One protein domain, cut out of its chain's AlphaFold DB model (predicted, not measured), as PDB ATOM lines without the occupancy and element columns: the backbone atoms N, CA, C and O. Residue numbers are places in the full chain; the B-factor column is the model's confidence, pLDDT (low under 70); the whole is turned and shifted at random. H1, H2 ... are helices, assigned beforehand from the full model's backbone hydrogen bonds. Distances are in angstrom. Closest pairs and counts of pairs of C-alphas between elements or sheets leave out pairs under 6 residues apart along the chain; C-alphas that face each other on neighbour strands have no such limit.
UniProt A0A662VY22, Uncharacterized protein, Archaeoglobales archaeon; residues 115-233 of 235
ATOM      1  N   PHE A 115      42.609  -4.812 -22.807       97.31
ATOM      2  CA  PHE A 115      42.965  -3.670 -23.653       97.31
ATOM      3  C   PHE A 115      41.804  -3.227 -24.559       97.31
ATOM      4  O   PHE A 115      41.595  -2.026 -24.765       97.31
ATOM      5  N   LYS A 116      41.012  -4.176 -25.079       97.00
ATOM      6  CA  LYS A 116      39.811  -3.876 -25.877       97.00
ATOM      7  C   LYS A 116      38.762  -3.152 -25.032       97.00
ATOM      8  O   LYS A 116      38.250  -2.125 -25.480       97.00
ATOM      9  N   ASP A 117      38.537  -3.588 -23.794       96.56
ATOM     10  CA  ASP A 117      37.633  -2.938 -22.842       96.56
ATOM     11  C   ASP A 117      38.040  -1.483 -22.553       96.56
ATOM     12  O   ASP A 117      37.175  -0.605 -22.492       96.56
ATOM     13  N   LEU A 118      39.343  -1.172 -22.463       96.50
ATOM     14  CA  LEU A 118      39.815   0.217 -22.338       96.50
ATOM     15  C   LEU A 118      39.392   1.077 -23.536       96.50
ATOM     16  O   LEU A 118      38.918   2.210 -23.368       96.50
ATOM     17  N   VAL A 119      39.573   0.552 -24.750       96.75
ATOM     18  CA  VAL A 119      39.240   1.242 -26.003       96.75
ATOM     19  C   VAL A 119      37.727   1.413 -26.137       96.75
ATOM     20  O   VAL A 119      37.263   2.522 -26.421       96.75
ATOM     21  N   ASP A 120      36.945   0.368 -25.874       95.69
ATOM     22  CA  ASP A 120      35.491   0.404 -26.005       95.69
ATOM     23  C   ASP A 120      34.819   1.227 -24.898       95.69
ATOM     24  O   ASP A 120      33.908   2.010 -25.194       95.69
ATOM     25  N   TYR A 121      35.309   1.191 -23.653       95.50
ATOM     26  CA  TYR A 121      34.839   2.095 -22.597       95.50
ATOM     27  C   TYR A 121      35.120   3.564 -22.951       95.50
ATOM     28  O   TYR A 121      34.246   4.428 -22.784       95.50
ATOM     29  N   THR A 122      36.306   3.846 -23.506       95.50
ATOM     30  CA  THR A 122      36.696   5.178 -23.998       95.50
ATOM     31  C   THR A 122      35.784   5.633 -25.141       95.50
ATOM     32  O   THR A 122      35.214   6.724 -25.084       95.50
ATOM     33  N   LYS A 123      35.555   4.786 -26.149       94.81
ATOM     34  CA  LYS A 123      34.673   5.038 -27.303       94.81
ATOM     35  C   LYS A 123      33.220   5.284 -26.885       94.81
ATOM     36  O   LYS A 123      32.617   6.277 -27.308       94.81
ATOM     37  N   LYS A 124      32.684   4.438 -25.996       93.94
ATOM     38  CA  LYS A 124      31.327   4.520 -25.428       93.94
ATOM     39  C   LYS A 124      31.106   5.797 -24.619       93.94
ATOM     40  O   LYS A 124      30.019   6.367 -24.680       93.94
ATOM     41  N   ASN A 125      32.109   6.264 -23.872       93.56
ATOM     42  CA  ASN A 125      31.988   7.480 -23.064       93.56
ATOM     43  C   ASN A 125      32.343   8.765 -23.815       93.56
ATOM     44  O   ASN A 125      31.714   9.792 -23.557       93.56
ATOM     45  N   CYS A 126      33.269   8.740 -24.778       90.00
ATOM     46  CA  CYS A 126      33.659   9.934 -25.535       90.00
ATOM     47  C   CYS A 126      32.444  10.629 -26.171       90.00
ATOM     48  O   CYS A 126      32.303  11.843 -26.038       90.00
ATOM     49  N   ARG A 127      31.523   9.852 -26.762       81.94
ATOM     50  CA  ARG A 127      30.322  10.343 -27.469       81.94
ATOM     51  C   ARG A 127      29.208  10.899 -26.569       81.94
ATOM     52  O   ARG A 127      28.323  11.579 -27.071       81.94
ATOM     53  N   LYS A 128      29.212  10.616 -25.261       88.00
ATOM     54  CA  LYS A 128      28.142  11.055 -24.345       88.00
ATOM     55  C   LYS A 128      28.346  12.492 -23.871       88.00
ATOM     56  O   LYS A 128      29.469  12.858 -23.524       88.00
ATOM     57  N   LEU A 129      27.261  13.254 -23.718       81.88
ATOM     58  CA  LEU A 129      27.280  14.541 -23.004       81.88
ATOM     59  C   LEU A 129      27.632  14.338 -21.519       81.88
ATOM     60  O   LEU A 129      28.613  14.897 -21.034       81.88
ATOM     61  N   LYS A 130      26.904  13.453 -20.821       86.19
ATOM     62  CA  LYS A 130      27.202  13.021 -19.444       86.19
ATOM     63  C   LYS A 130      27.904  11.657 -19.458       86.19
ATOM     64  O   LYS A 130      27.368  10.687 -19.994       86.19
ATOM     65  N   LYS A 131      29.119  11.577 -18.905       89.25
ATOM     66  CA  LYS A 131      29.885  10.317 -18.795       89.25
ATOM     67  C   LYS A 131      29.240   9.411 -17.736       89.25
ATOM     68  O   LYS A 131      28.659   9.935 -16.791       89.25
ATOM     69  N   SER A 132      29.320   8.083 -17.884       89.81
ATOM     70  CA  SER A 132      28.771   7.159 -16.868       89.81
ATOM     71  C   SER A 132      29.587   7.185 -15.578       89.81
ATOM     72  O   SER A 132      29.025   7.333 -14.503       89.81
ATOM     73  N   ASP A 133      30.910   7.125 -15.713       92.81
ATOM     74  CA  ASP A 133      31.861   7.527 -14.678       92.81
ATOM     75  C   ASP A 133      32.932   8.393 -15.373       92.81
ATOM     76  O   ASP A 133      33.660   7.873 -16.234       92.81
ATOM     77  N   PRO A 134      32.997   9.707 -15.080       94.00
ATOM     78  CA  PRO A 134      33.975  10.618 -15.670       94.00
ATOM     79  C   PRO A 134      35.420  10.314 -15.253       94.00
ATOM     80  O   PRO A 134      36.326  10.569 -16.047       94.00
ATOM     81  N   VAL A 135      35.644   9.744 -14.064       94.56
ATOM     82  CA  VAL A 135      36.985   9.386 -13.581       94.56
ATOM     83  C   VAL A 135      37.450   8.092 -14.225       94.56
ATOM     84  O   VAL A 135      38.524   8.091 -14.813       94.56
ATOM     85  N   THR A 136      36.636   7.029 -14.236       94.69
ATOM     86  CA  THR A 136      37.015   5.791 -14.952       94.69
ATOM     87  C   THR A 136      37.287   6.080 -16.440       94.69
ATOM     88  O   THR A 136      38.206   5.516 -17.021       94.69
ATOM     89  N   TYR A 137      36.568   7.027 -17.064       95.44
ATOM     90  CA  TYR A 137      36.853   7.469 -18.440       95.44
ATOM     91  C   TYR A 137      38.231   8.143 -18.588       95.44
ATOM     92  O   TYR A 137      38.950   7.866 -19.548       95.44
ATOM     93  N   ALA A 138      38.613   8.998 -17.637       95.62
ATOM     94  CA  ALA A 138      39.935   9.618 -17.596       95.62
ATOM     95  C   ALA A 138      41.056   8.596 -17.310       95.62
ATOM     96  O   ALA A 138      42.114   8.655 -17.931       95.62
ATOM     97  N   GLU A 139      40.809   7.620 -16.433       95.38
ATOM     98  CA  GLU A 139      41.747   6.537 -16.106       95.38
ATOM     99  C   GLU A 139      41.964   5.568 -17.279       95.38
ATOM    100  O   GLU A 139      43.109   5.222 -17.555       95.38
ATOM    101  N   CYS A 140      40.919   5.186 -18.031       96.25
ATOM    102  CA  CYS A 140      41.074   4.427 -19.283       96.25
ATOM    103  C   CYS A 140      41.958   5.179 -20.288       96.25
ATOM    104  O   CYS A 140      42.872   4.594 -20.865       96.25
ATOM    105  N   ILE A 141      41.733   6.486 -20.461       96.56
ATOM    106  CA  ILE A 141      42.573   7.322 -21.327       96.56
ATOM    107  C   ILE A 141      44.017   7.378 -20.820       96.56
ATOM    108  O   ILE A 141      44.937   7.247 -21.628       96.56
ATOM    109  N   ARG A 142      44.236   7.543 -19.509       95.75
ATOM    110  CA  ARG A 142      45.591   7.560 -18.947       95.75
ATOM    111  C   ARG A 142      46.286   6.213 -19.146       95.75
ATOM    112  O   ARG A 142      47.406   6.216 -19.638       95.75
ATOM    113  N   GLN A 143      45.615   5.088 -18.895       96.81
ATOM    114  CA  GLN A 143      46.179   3.757 -19.133       96.81
ATOM    115  C   GLN A 143      46.570   3.534 -20.600       96.81
ATOM    116  O   GLN A 143      47.654   3.021 -20.867       96.81
ATOM    117  N   LEU A 144      45.728   3.945 -21.553       97.38
ATOM    118  CA  LEU A 144      46.059   3.864 -22.980       97.38
ATOM    119  C   LEU A 144      47.297   4.712 -23.324       97.38
ATOM    120  O   LEU A 144      48.147   4.271 -24.095       97.38
ATOM    121  N   VAL A 145      47.413   5.917 -22.748       96.50
ATOM    122  CA  VAL A 145      48.560   6.818 -22.964       96.50
ATOM    123  C   VAL A 145      49.844   6.261 -22.347       96.50
ATOM    124  O   VAL A 145      50.882   6.352 -22.994       96.50
ATOM    125  N   GLU A 146      49.778   5.657 -21.159       95.25
ATOM    126  CA  GLU A 146      50.926   5.002 -20.513       95.25
ATOM    127  C   GLU A 146      51.416   3.762 -21.279       95.25
ATOM    128  O   GLU A 146      52.607   3.470 -21.260       95.25
ATOM    129  N   LEU A 147      50.526   3.039 -21.973       95.75
ATOM    130  CA  LEU A 147      50.898   1.860 -22.770       95.75
ATOM    131  C   LEU A 147      51.505   2.198 -24.133       95.75
ATOM    132  O   LEU A 147      52.397   1.487 -24.591       95.75
ATOM    133  N   LEU A 148      50.972   3.215 -24.818       95.44
ATOM    134  CA  LEU A 148      51.247   3.433 -26.244       95.44
ATOM    135  C   LEU A 148      51.907   4.772 -26.568       95.44
ATOM    136  O   LEU A 148      52.448   4.915 -27.657       95.44
ATOM    137  N   GLY A 149      51.844   5.752 -25.669       94.88
ATOM    138  CA  GLY A 149      52.175   7.137 -25.985       94.88
ATOM    139  C   GLY A 149      50.999   7.917 -26.588       94.88
ATOM    140  O   GLY A 149      50.006   7.383 -27.091       94.88
ATOM    141  N   LYS A 150      51.078   9.248 -26.494       94.69
ATOM    142  CA  LYS A 150      49.960  10.150 -26.828       94.69
ATOM    143  C   LYS A 150      49.572  10.118 -28.308       94.69
ATOM    144  O   LYS A 150      48.384  10.202 -28.619       94.69
ATOM    145  N   ASN A 151      50.543  10.053 -29.220       95.81
ATOM    146  CA  ASN A 151      50.283  10.166 -30.659       95.81
ATOM    147  C   ASN A 151      49.616   8.887 -31.186       95.81
ATOM    148  O   ASN A 151      48.685   8.927 -31.990       95.81
ATOM    149  N   GLU A 152      50.052   7.755 -30.657       96.38
ATOM    150  CA  GLU A 152      49.603   6.404 -30.947       96.38
ATOM    151  C   GLU A 152      48.162   6.222 -30.461       96.38
ATOM    152  O   GLU A 152      47.324   5.745 -31.224       96.38
ATOM    153  N   VAL A 153      47.829   6.716 -29.260       97.38
ATOM    154  CA  VAL A 153      46.442   6.766 -28.765       97.38
ATOM    155  C   VAL A 153      45.554   7.667 -29.624       97.38
ATOM    156  O   VAL A 153      44.445   7.256 -29.964       97.38
ATOM    157  N   LEU A 154      46.010   8.861 -30.032       96.50
ATOM    158  CA  LEU A 154      45.241   9.711 -30.960       96.50
ATOM    159  C   LEU A 154      44.953   8.977 -32.279       96.50
ATOM    160  O   LEU A 154      43.821   8.997 -32.765       96.50
ATOM    161  N   ASN A 155      45.955   8.296 -32.838       96.56
ATOM    162  CA  ASN A 155      45.828   7.534 -34.078       96.56
ATOM    163  C   ASN A 155      44.908   6.310 -33.925       96.56
ATOM    164  O   ASN A 155      44.065   6.071 -34.791       96.56
ATOM    165  N   LEU A 156      45.024   5.564 -32.823       96.38
ATOM    166  CA  LEU A 156      44.167   4.424 -32.486       96.38
ATOM    167  C   LEU A 156      42.704   4.857 -32.339       96.38
ATOM    168  O   LEU A 156      41.825   4.309 -33.004       96.38
ATOM    169  N   LEU A 157      42.441   5.877 -31.520       95.56
ATOM    170  CA  LEU A 157      41.093   6.395 -31.288       95.56
ATOM    171  C   LEU A 157      40.483   6.964 -32.580       95.56
ATOM    172  O   LEU A 157      39.327   6.667 -32.889       95.56
ATOM    173  N   LYS A 158      41.269   7.674 -33.403       95.19
ATOM    174  CA  LYS A 158      40.835   8.141 -34.730       95.19
ATOM    175  C   LYS A 158      40.420   6.976 -35.638       95.19
ATOM    176  O   LYS A 158      39.342   7.042 -36.224       95.19
ATOM    177  N   LYS A 159      41.222   5.902 -35.715       95.25
ATOM    178  CA  LYS A 159      40.884   4.672 -36.466       95.25
ATOM    179  C   LYS A 159      39.609   3.999 -35.938       95.25
ATOM    180  O   LYS A 159      38.830   3.481 -36.724       95.25
ATOM    181  N   GLN A 160      39.352   4.076 -34.631       92.94
ATOM    182  CA  GLN A 160      38.146   3.550 -33.974       92.94
ATOM    183  C   GLN A 160      36.910   4.474 -34.058       92.94
ATOM    184  O   GLN A 160      35.893   4.226 -33.401       92.94
ATOM    185  N   GLY A 161      36.965   5.549 -34.854       91.81
ATOM    186  CA  GLY A 161      35.846   6.482 -35.023       91.81
ATOM    187  C   GLY A 161      35.576   7.351 -33.787       91.81
ATOM    188  O   GLY A 161      34.425   7.719 -33.521       91.81
ATOM    189  N   VAL A 162      36.625   7.657 -33.017       92.75
ATOM    190  CA  VAL A 162      36.611   8.539 -31.843       92.75
ATOM    191  C   VAL A 162      37.406   9.805 -32.168       92.75
ATOM    192  O   VAL A 162      38.619   9.771 -32.360       92.75
ATOM    193  N   LYS A 163      36.717  10.951 -32.236       89.00
ATOM    194  CA  LYS A 163      37.340  12.263 -32.467       89.00
ATOM    195  C   LYS A 163      37.640  12.930 -31.123       89.00
ATOM    196  O   LYS A 163      36.736  13.466 -30.488       89.00
ATOM    197  N   ILE A 164      38.904  12.907 -30.709       91.81
ATOM    198  CA  ILE A 164      39.412  13.591 -29.513       91.81
ATOM    199  C   ILE A 164      40.599  14.485 -29.901       91.81
ATOM    200  O   ILE A 164      41.485  14.065 -30.641       91.81
ATOM    201  N   GLY A 165      40.600  15.740 -29.444       91.38
ATOM    202  CA  GLY A 165      41.706  16.671 -29.691       91.38
ATOM    203  C   GLY A 165      42.893  16.416 -28.757       91.38
ATOM    204  O   GLY A 165      42.696  15.968 -27.629       91.38
ATOM    205  N   LYS A 166      44.116  16.761 -29.188       93.75
ATOM    206  CA  LYS A 166      45.351  16.569 -28.398       93.75
ATOM    207  C   LYS A 166      45.237  17.147 -26.981       93.75
ATOM    208  O   LYS A 166      45.430  16.418 -26.014       93.75
ATOM    209  N   THR A 167      44.812  18.405 -26.851       91.44
ATOM    210  CA  THR A 167      44.611  19.083 -25.557       91.44
ATOM    211  C   THR A 167      43.595  18.368 -24.660       91.44
ATOM    212  O   THR A 167      43.773  18.312 -23.447       91.44
ATOM    213  N   ALA A 168      42.540  17.789 -25.245       92.00
ATOM    214  CA  ALA A 168      41.529  17.039 -24.505       92.00
ATOM    215  C   ALA A 168      42.068  15.683 -24.023       92.00
ATOM    216  O   ALA A 168      41.822  15.311 -22.878       92.00
ATOM    217  N   LEU A 169      42.842  14.977 -24.859       94.88
ATOM    218  CA  LEU A 169      43.517  13.737 -24.469       94.88
ATOM    219  C   LEU A 169      44.518  13.991 -23.332       94.88
ATOM    220  O   LEU A 169      44.484  13.296 -22.324       94.88
ATOM    221  N   GLU A 170      45.358  15.023 -23.452       92.81
ATOM    222  CA  GLU A 170      46.312  15.413 -22.405       92.81
ATOM    223  C   GLU A 170      45.620  15.895 -21.123       92.81
ATOM    224  O   GLU A 170      46.099  15.634 -20.020       92.81
ATOM    225  N   GLY A 171      44.483  16.581 -21.250       92.88
ATOM    226  CA  GLY A 171      43.640  16.963 -20.123       92.88
ATOM    227  C   GLY A 171      43.105  15.749 -19.364       92.88
ATOM    228  O   GLY A 171      43.271  15.668 -18.152       92.88
ATOM    229  N   LEU A 172      42.517  14.790 -20.079       94.75
ATOM    230  CA  LEU A 172      41.925  13.583 -19.497       94.75
ATOM    231  C   LEU A 172      42.982  12.618 -18.943       94.75
ATOM    232  O   LEU A 172      42.790  12.073 -17.862       94.75
ATOM    233  N   ALA A 173      44.125  12.469 -19.616       93.75
ATOM    234  CA  ALA A 173      45.247  11.678 -19.116       93.75
ATOM    235  C   ALA A 173      45.794  12.231 -17.784       93.75
ATOM    236  O   ALA A 173      46.109  11.459 -16.878       93.75
ATOM    237  N   ARG A 174      45.850  13.562 -17.614       91.44
ATOM    238  CA  ARG A 174      46.168  14.155 -16.302       91.44
ATOM    239  C   ARG A 174      45.103  13.820 -15.263       91.44
ATOM    240  O   ARG A 174      45.470  13.298 -14.222       91.44
ATOM    241  N   VAL A 175      43.813  13.994 -15.576       93.62
ATOM    242  CA  VAL A 175      42.720  13.654 -14.641       93.62
ATOM    243  C   VAL A 175      42.776  12.191 -14.167       93.62
ATOM    244  O   VAL A 175      42.500  11.905 -13.005       93.62
ATOM    245  N   GLY A 176      43.190  11.258 -15.031       92.94
ATOM    246  CA  GLY A 176      43.387   9.856 -14.649       92.94
ATOM    247  C   GLY A 176      44.466   9.633 -13.576       92.94
ATOM    248  O   GLY A 176      44.376   8.654 -12.838       92.94
ATOM    249  N   GLY A 177      45.445  10.536 -13.452       90.25
ATOM    250  CA  GLY A 177      46.522  10.499 -12.451       90.25
ATOM    251  C   GLY A 177      46.305  11.385 -11.215       90.25
ATOM    252  O   GLY A 177      47.187  11.427 -10.362       90.25
ATOM    253  N   GLU A 178      45.169  12.085 -11.109       91.00
ATOM    254  CA  GLU A 178      44.873  13.001  -9.992       91.00
ATOM    255  C   GLU A 178      44.693  12.289  -8.647       91.00
ATOM    256  O   GLU A 178      44.468  11.076  -8.572       91.00
ATOM    257  N   THR A 179      44.713  13.083  -7.577       90.12
ATOM    258  CA  THR A 179      44.489  12.597  -6.216       90.12
ATOM    259  C   THR A 179      43.079  12.009  -6.026       90.12
ATOM    260  O   THR A 179      42.136  12.365  -6.751       90.12
ATOM    261  N   PRO A 180      42.875  11.131  -5.023       90.06
ATOM    262  CA  PRO A 180      41.572  10.544  -4.721       90.06
ATOM    263  C   PRO A 180      40.513  11.603  -4.406       90.06
ATOM    264  O   PRO A 180      39.367  11.453  -4.827       90.06
ATOM    265  N   LYS A 181      40.908  12.696  -3.739       91.56
ATOM    266  CA  LYS A 181      40.039  13.820  -3.374       91.56
ATOM    267  C   LYS A 181      39.524  14.551  -4.613       91.56
ATOM    268  O   LYS A 181      38.315  14.708  -4.779       91.56
ATOM    269  N   ILE A 182      40.413  14.905  -5.547       93.81
ATOM    270  CA  ILE A 182      40.033  15.524  -6.828       93.81
ATOM    271  C   ILE A 182      39.139  14.569  -7.632       93.81
ATOM    272  O   ILE A 182      38.077  14.969  -8.113       93.81
ATOM    273  N   LYS A 183      39.505  13.282  -7.718       93.69
ATOM    274  CA  LYS A 183      38.681  12.245  -8.362       93.69
ATOM    275  C   LYS A 183      37.285  12.140  -7.727       93.69
ATOM    276  O   LYS A 183      36.295  12.032  -8.452       93.69
ATOM    277  N   GLN A 184      37.169  12.214  -6.403       93.75
ATOM    278  CA  GLN A 184      35.886  12.199  -5.698       93.75
ATOM    279  C   GLN A 184      35.031  13.430  -6.033       93.75
ATOM    280  O   GLN A 184      33.880  13.262  -6.437       93.75
ATOM    281  N   LEU A 185      35.597  14.642  -5.989       94.88
ATOM    282  CA  LEU A 185      34.890  15.877  -6.365       94.88
ATOM    283  C   LEU A 185      34.335  15.826  -7.803       94.88
ATOM    284  O   LEU A 185      33.262  16.373  -8.071       94.88
ATOM    285  N   ILE A 186      35.027  15.141  -8.721       95.12
ATOM    286  CA  ILE A 186      34.561  14.922 -10.101       95.12
ATOM    287  C   ILE A 186      33.424  13.890 -10.162       95.12
ATOM    288  O   ILE A 186      32.445  14.111 -10.878       95.12
ATOM    289  N   ARG A 187      33.518  12.773  -9.423       93.44
ATOM    290  CA  ARG A 187      32.448  11.751  -9.356       93.44
ATOM    291  C   ARG A 187      31.157  12.312  -8.758       93.44
ATOM    292  O   ARG A 187      30.079  12.027  -9.268       93.44
ATOM    293  N   GLU A 188      31.275  13.155  -7.737       92.94
ATOM    294  CA  GLU A 188      30.159  13.868  -7.100       92.94
ATOM    295  C   GLU A 188      29.584  15.002  -7.972       92.94
ATOM    296  O   GLU A 188      28.576  15.608  -7.618       92.94
ATOM    297  N   GLY A 189      30.213  15.319  -9.110       91.69
ATOM    298  CA  GLY A 189      29.791  16.393 -10.014       91.69
ATOM    299  C   GLY A 189      30.071  17.812  -9.504       91.69
ATOM    300  O   GLY A 189      29.741  18.771 -10.201       91.69
ATOM    301  N   LYS A 190      30.702  17.953  -8.331       93.56
ATOM    302  CA  LYS A 190      31.093  19.234  -7.719       93.56
ATOM    303  C   LYS A 190      32.182  19.943  -8.526       93.56
ATOM    304  O   LYS A 190      32.109  21.153  -8.727       93.56
ATOM    305  N   LEU A 191      33.166  19.183  -9.015       94.69
ATOM    306  CA  LEU A 191      34.226  19.669  -9.898       94.69
ATOM    307  C   LEU A 191      34.005  19.145 -11.329       94.69
ATOM    308  O   LEU A 191      34.213  17.960 -11.595       94.69
ATOM    309  N   PRO A 192      33.609  20.000 -12.287       93.69
ATOM    310  CA  PRO A 192      33.478  19.603 -13.683       93.69
ATOM    311  C   PRO A 192      34.778  19.027 -14.256       93.69
ATOM    312  O   PRO A 192      35.860  19.582 -14.073       93.69
ATOM    313  N   LEU A 193      34.672  17.949 -15.039       92.44
ATOM    314  CA  LEU A 193      35.820  17.285 -15.676       92.44
ATOM    315  C   LEU A 193      36.667  18.246 -16.540       92.44
ATOM    316  O   LEU A 193      37.883  18.103 -16.619       92.44
ATOM    317  N   THR A 194      36.031  19.260 -17.137       91.81
ATOM    318  CA  THR A 194      36.672  20.331 -17.922       91.81
ATOM    319  C   THR A 194      37.227  21.494 -17.084       91.81
ATOM    320  O   THR A 194      37.635  22.508 -17.648       91.81
ATOM    321  N   LEU A 195      37.225  21.374 -15.756       93.31
ATOM    322  CA  LEU A 195      37.938  22.241 -14.807       93.31
ATOM    323  C   LEU A 195      38.946  21.468 -13.949       93.31
ATOM    324  O   LEU A 195      39.853  22.092 -13.412       93.31
ATOM    325  N   ALA A 196      38.807  20.138 -13.848       93.56
ATOM    326  CA  ALA A 196      39.843  19.234 -13.342       93.56
ATOM    327  C   ALA A 196      40.953  18.996 -14.383       93.56
ATOM    328  O   ALA A 196      42.142  19.041 -14.071       93.56
ATOM    329  N   TRP A 197      40.579  18.871 -15.667       91.88
ATOM    330  CA  TRP A 197      41.490  19.282 -16.735       91.88
ATOM    331  C   TRP A 197      41.775  20.785 -16.589       91.88
ATOM    332  O   TRP A 197      41.106  21.476 -15.841       91.88
ATOM    333  N   GLU A 198      42.729  21.359 -17.315       91.69
ATOM    334  CA  GLU A 198      43.140  22.763 -17.109       91.69
ATOM    335  C   GLU A 198      43.742  23.137 -15.725       91.69
ATOM    336  O   GLU A 198      44.496  24.106 -15.750       91.69
ATOM    337  N   LEU A 199      43.549  22.417 -14.599       91.81
ATOM    338  CA  LEU A 199      44.225  22.704 -13.304       91.81
ATOM    339  C   LEU A 199      45.748  22.937 -13.480       91.81
ATOM    340  O   LEU A 199      46.373  22.200 -14.269       91.81
ATOM    341  N   PRO A 200      46.343  23.943 -12.794       89.38
ATOM    342  CA  PRO A 200      47.748  24.330 -12.962       89.38
ATOM    343  C   PRO A 200      48.689  23.200 -12.544       89.38
ATOM    344  O   PRO A 200      48.282  22.290 -11.828       89.38
ATOM    345  N   ARG A 201      49.932  23.212 -13.033       85.75
ATOM    346  CA  ARG A 201      50.927  22.165 -12.747       85.75
ATOM    347  C   ARG A 201      51.698  22.510 -11.472       85.75
ATOM    348  O   ARG A 201      52.758  23.114 -11.544       85.75
ATOM    349  N   VAL A 202      51.099  22.154 -10.344       86.06
ATOM    350  CA  VAL A 202      51.641  22.270  -8.985       86.06
ATOM    351  C   VAL A 202      51.533  20.907  -8.291       86.06
ATOM    352  O   VAL A 202      50.930  19.989  -8.862       86.06
ATOM    353  N   ASP A 203      52.114  20.779  -7.101       84.62
ATOM    354  CA  ASP A 203      52.074  19.576  -6.263       84.62
ATOM    355  C   ASP A 203      50.644  19.154  -5.871       84.62
ATOM    356  O   ASP A 203      49.690  19.928  -5.956       84.62
ATOM    357  N   GLY A 204      50.494  17.902  -5.431       82.88
ATOM    358  CA  GLY A 204      49.189  17.308  -5.134       82.88
ATOM    359  C   GLY A 204      48.365  18.059  -4.082       82.88
ATOM    360  O   GLY A 204      47.152  18.173  -4.252       82.88
ATOM    361  N   GLU A 205      48.990  18.606  -3.036       86.81
ATOM    362  CA  GLU A 205      48.270  19.320  -1.974       86.81
ATOM    363  C   GLU A 205      47.748  20.670  -2.467       86.81
ATOM    364  O   GLU A 205      46.593  21.026  -2.226       86.81
ATOM    365  N   GLU A 206      48.567  21.420  -3.203       89.62
ATOM    366  CA  GLU A 206      48.149  22.698  -3.772       89.62
ATOM    367  C   GLU A 206      47.093  22.505  -4.877       89.62
ATOM    368  O   GLU A 206      46.127  23.270  -4.953       89.62
ATOM    369  N   ARG A 207      47.177  21.422  -5.670       90.31
ATOM    370  CA  ARG A 207      46.095  21.020  -6.595       90.31
ATOM    371  C   ARG A 207      44.780  20.775  -5.857       90.31
ATOM    372  O   ARG A 207      43.731  21.196  -6.347       90.31
ATOM    373  N   GLU A 208      44.823  20.093  -4.712       93.00
ATOM    374  CA  GLU A 208      43.637  19.815  -3.898       93.00
ATOM    375  C   GLU A 208      43.014  21.092  -3.334       93.00
ATOM    376  O   GLU A 208      41.809  21.286  -3.499       93.00
ATOM    377  N   LYS A 209      43.819  21.999  -2.764       94.06
ATOM    378  CA  LYS A 209      43.342  23.302  -2.267       94.06
ATOM    379  C   LYS A 209      42.667  24.116  -3.373       94.06
ATOM    380  O   LYS A 209      41.572  24.640  -3.174       94.06
ATOM    381  N   ILE A 210      43.274  24.171  -4.563       94.38
ATOM    382  CA  ILE A 210      42.699  24.850  -5.735       94.38
ATOM    383  C   ILE A 210      41.381  24.184  -6.158       94.38
ATOM    384  O   ILE A 210      40.406  24.875  -6.459       94.38
ATOM    385  N   ALA A 211      41.315  22.851  -6.179       95.06
ATOM    386  CA  ALA A 211      40.089  22.126  -6.508       95.06
ATOM    387  C   ALA A 211      38.959  22.408  -5.500       95.06
ATOM    388  O   ALA A 211      37.815  22.618  -5.911       95.06
ATOM    389  N   GLU A 212      39.269  22.467  -4.204       96.12
ATOM    390  CA  GLU A 212      38.315  22.830  -3.152       96.12
ATOM    391  C   GLU A 212      37.847  24.283  -3.270       96.12
ATOM    392  O   GLU A 212      36.639  24.524  -3.233       96.12
ATOM    393  N   GLU A 213      38.760  25.235  -3.494       95.25
ATOM    394  CA  GLU A 213      38.430  26.649  -3.724       95.25
ATOM    395  C   GLU A 213      37.442  26.803  -4.890       95.25
ATOM    396  O   GLU A 213      36.434  27.505  -4.775       95.25
ATOM    397  N   LEU A 214      37.680  26.098  -6.002       95.50
ATOM    398  CA  LEU A 214      36.772  26.101  -7.149       95.50
ATOM    399  C   LEU A 214      35.399  25.507  -6.802       95.50
ATOM    400  O   LEU A 214      34.377  26.028  -7.250       95.50
ATOM    401  N   VAL A 215      35.332  24.450  -5.994       94.81
ATOM    402  CA  VAL A 215      34.057  23.827  -5.597       94.81
ATOM    403  C   VAL A 215      33.190  24.752  -4.728       94.81
ATOM    404  O   VAL A 215      31.967  24.676  -4.823       94.81
ATOM    405  N   GLN A 216      33.776  25.691  -3.974       94.19
ATOM    406  CA  GLN A 216      33.007  26.694  -3.214       94.19
ATOM    407  C   GLN A 216      32.320  27.759  -4.098       94.19
ATOM    408  O   GLN A 216      31.469  28.523  -3.630       94.19
ATOM    409  N   LEU A 217      32.665  27.854  -5.387       93.44
ATOM    410  CA  LEU A 217      32.142  28.893  -6.275       93.44
ATOM    411  C   LEU A 217      30.796  28.496  -6.893       93.44
ATOM    412  O   LEU A 217      30.684  27.515  -7.622       93.44
ATOM    413  N   LYS A 218      29.783  29.353  -6.690       83.31
ATOM    414  CA  LYS A 218      28.362  29.113  -7.027       83.31
ATOM    415  C   LYS A 218      28.043  28.655  -8.464       83.31
ATOM    416  O   LYS A 218      26.924  28.204  -8.691       83.31
ATOM    417  N   ASN A 219      28.926  28.839  -9.451       90.56
ATOM    418  CA  ASN A 219      28.703  28.359 -10.822       90.56
ATOM    419  C   ASN A 219      29.995  28.221 -11.651       90.56
ATOM    420  O   ASN A 219      31.019  28.845 -11.366       90.56
ATOM    421  N   TYR A 220      29.887  27.470 -12.752       90.56
ATOM    422  CA  TYR A 220      30.963  27.193 -13.713       90.56
ATOM    423  C   TYR A 220      31.673  28.436 -14.266       90.56
ATOM    424  O   TYR A 220      32.877  28.402 -14.516       90.56
ATOM    425  N   ARG A 221      30.950  29.548 -14.472       92.88
ATOM    426  CA  ARG A 221      31.551  30.781 -14.995       92.88
ATOM    427  C   ARG A 221      32.528  31.369 -13.979       92.88
ATOM    428  O   ARG A 221      33.678  31.602 -14.341       92.88
ATOM    429  N   LYS A 222      32.108  31.497 -12.714       94.38
ATOM    430  CA  LYS A 222      32.980  31.948 -11.618       94.38
ATOM    431  C   LYS A 222      34.161  31.004 -11.410       94.38
ATOM    432  O   LYS A 222      35.283  31.472 -11.270       94.38
ATOM    433  N   GLN A 223      33.933  29.689 -11.472       94.25
ATOM    434  CA  GLN A 223      35.011  28.694 -11.423       94.25
ATOM    435  C   GLN A 223      36.042  28.905 -12.540       94.25
ATOM    436  O   GLN A 223      37.243  28.926 -12.290       94.25
ATOM    437  N   LYS A 224      35.590  29.114 -13.782       94.06
ATOM    438  CA  LYS A 224      36.478  29.323 -14.930       94.06
ATOM    439  C   LYS A 224      37.202  30.673 -14.891       94.06
ATOM    440  O   LYS A 224      38.352  30.750 -15.316       94.06
ATOM    441  N   GLU A 225      36.548  31.726 -14.409       94.38
ATOM    442  CA  GLU A 225      37.163  33.038 -14.173       94.38
ATOM    443  C   GLU A 225      38.251  32.925 -13.093       94.38
ATOM    444  O   GLU A 225      39.402  33.271 -13.360       94.38
ATOM    445  N   ARG A 226      37.952  32.294 -11.951       94.69
ATOM    446  CA  ARG A 226      38.929  32.077 -10.879       94.69
ATOM    447  C   ARG A 226      40.095  31.178 -11.295       94.69
ATOM    448  O   ARG A 226      41.244  31.515 -11.033       94.69
ATOM    449  N   LEU A 227      39.847  30.086 -12.022       93.88
ATOM    450  CA  LEU A 227      40.919  29.221 -12.531       93.88
ATOM    451  C   LEU A 227      41.874  29.975 -13.478       93.88
ATOM    452  O   LEU A 227      43.071  29.690 -13.490       93.88
ATOM    453  N   LYS A 228      41.390  30.965 -14.245       93.50
ATOM    454  CA  LYS A 228      42.268  31.843 -15.043       93.50
ATOM    455  C   LYS A 228      43.139  32.746 -14.168       93.50
ATOM    456  O   LYS A 228      44.293  32.956 -14.518       93.50
ATOM    457  N   GLU A 229      42.611  33.283 -13.069       94.06
ATOM    458  CA  GLU A 229      43.391  34.092 -12.117       94.06
ATOM    459  C   GLU A 229      44.467  33.258 -11.423       94.06
ATOM    460  O   GLU A 229      45.623  33.663 -11.392       94.06
ATOM    461  N   ILE A 230      44.100  32.074 -10.924       92.69
ATOM    462  CA  ILE A 230      45.018  31.147 -10.250       92.69
ATOM    463  C   ILE A 230      46.159  30.756 -11.193       92.69
ATOM    464  O   ILE A 230      47.321  30.822 -10.808       92.69
ATOM    465  N   LYS A 231      45.859  30.437 -12.460       90.50
ATOM    466  CA  LYS A 231      46.884  30.136 -13.475       90.50
ATOM    467  C   LYS A 231      47.939  31.235 -13.624       90.50
ATOM    468  O   LYS A 231      49.108  30.896 -13.714       90.50
ATOM    469  N   LYS A 232      47.558  32.519 -13.601       90.69
ATOM    470  CA  LYS A 232      48.494  33.661 -13.712       90.69
ATOM    471  C   LYS A 232      49.486  33.790 -12.543       90.69
ATOM    472  O   LYS A 232      50.304  34.697 -12.555       90.69
ATOM    473  N   ARG A 233      49.373  32.958 -11.502       87.06
ATOM    474  CA  ARG A 233      50.337  32.886 -10.389       87.06
ATOM    475  C   ARG A 233      51.419  31.825 -10.612       87.06
ATOM    476  O   ARG A 233      52.403  31.810  -9.886       87.06
TER     477      ARG A 233
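What this domain is: This is residues 115 to 233 of the 235 residues of an uncharacterized protein of Archaeoglobales archaeon (UniProt A0A662VY22). Two lobes of helices stand end to end along the longest axis: H1 to H4 make one, built on the longest helix, H2, which H4 crosses almost squarely, and H5 to H8 make the other, with H5, H7 and H8 side by side in an arc round the short H6. The lobes meet where the first residues of H2 and the last of H4 come near H5 and H6. The printed part has 119 residues with eight named helices, H1 to H8 in order, and no named strand; the class is all helix. It is compact, with a radius of gyration of the C-alphas of 14.4 A, and elongated, spanning 39 by 25 by 23 A.

Where its parts are: H2, residues 134 to 148, is 21.5 A from first to last C-alpha, starting at C-alpha 134 (33.975, 10.618, -15.670). Before it is H1, residues 115 to 126, 16.6 A, starting at C-alpha 115 (42.965, -3.670, -23.653). After it come H3, residues 150 to 159, 14.3 A; H4, residues 166 to 176, 15.4 A; H5, residues 180 to 187; H6, residues 193 to 196; and H7, residues 204 to 215, 16.5 A. H8, residues 220 to 231, 16.2 A, ends at C-alpha 231 (46.884, 30.136, -13.475).

How they stand to each other: H2 and H5 are the hubs, touching 3 other helices each. H4 touches H2 with 25 pairs of C-alphas within 8 A, closest Glu 139 and Gly 176 at 4.0 A, about perpendicular at 71 degrees, only just beyond steep. H1 touches H2, closest C-alphas Leu 118 and Cys 140 at 5.4 A, at a steep tilt of 45 degrees, opposite ways. H3 touches H4, closest C-alphas Leu 154 and Lys 166 at 7.3 A. H2 touches H5 with residues 134 to 135 alone, closest C-alphas Val 135 and Lys 183 at 6.2 A. H5 and H7 only just touch, with 3 pairs of C-alphas within 8 A, closest Ile 182 and Glu 208 at 6.3 A, at a shallow tilt of 29 degrees, the same way. H7 and H8 form a helical hairpin, closest C-alphas Leu 214 and Gln 223 at 5.3 A. H6 only just touches H8, with 3 pairs within 8 A, closest C-alphas Leu 195 and Lys 224 at 7.2 A. H1 and H8 are among the pairs that are apart. Every O i to N i+4 pair is within hydrogen-bond range in H1, H2, H3, H4, H5, H7 and H8; H6 is too short for such a pair.

The domain as a whole: The C-alphas farthest apart, of Lys 116 and Arg 233, are 41.3 A apart. The printed part has no cut and no long link. Its mean pLDDT is 92.9, and no printed residue of this model is under 70.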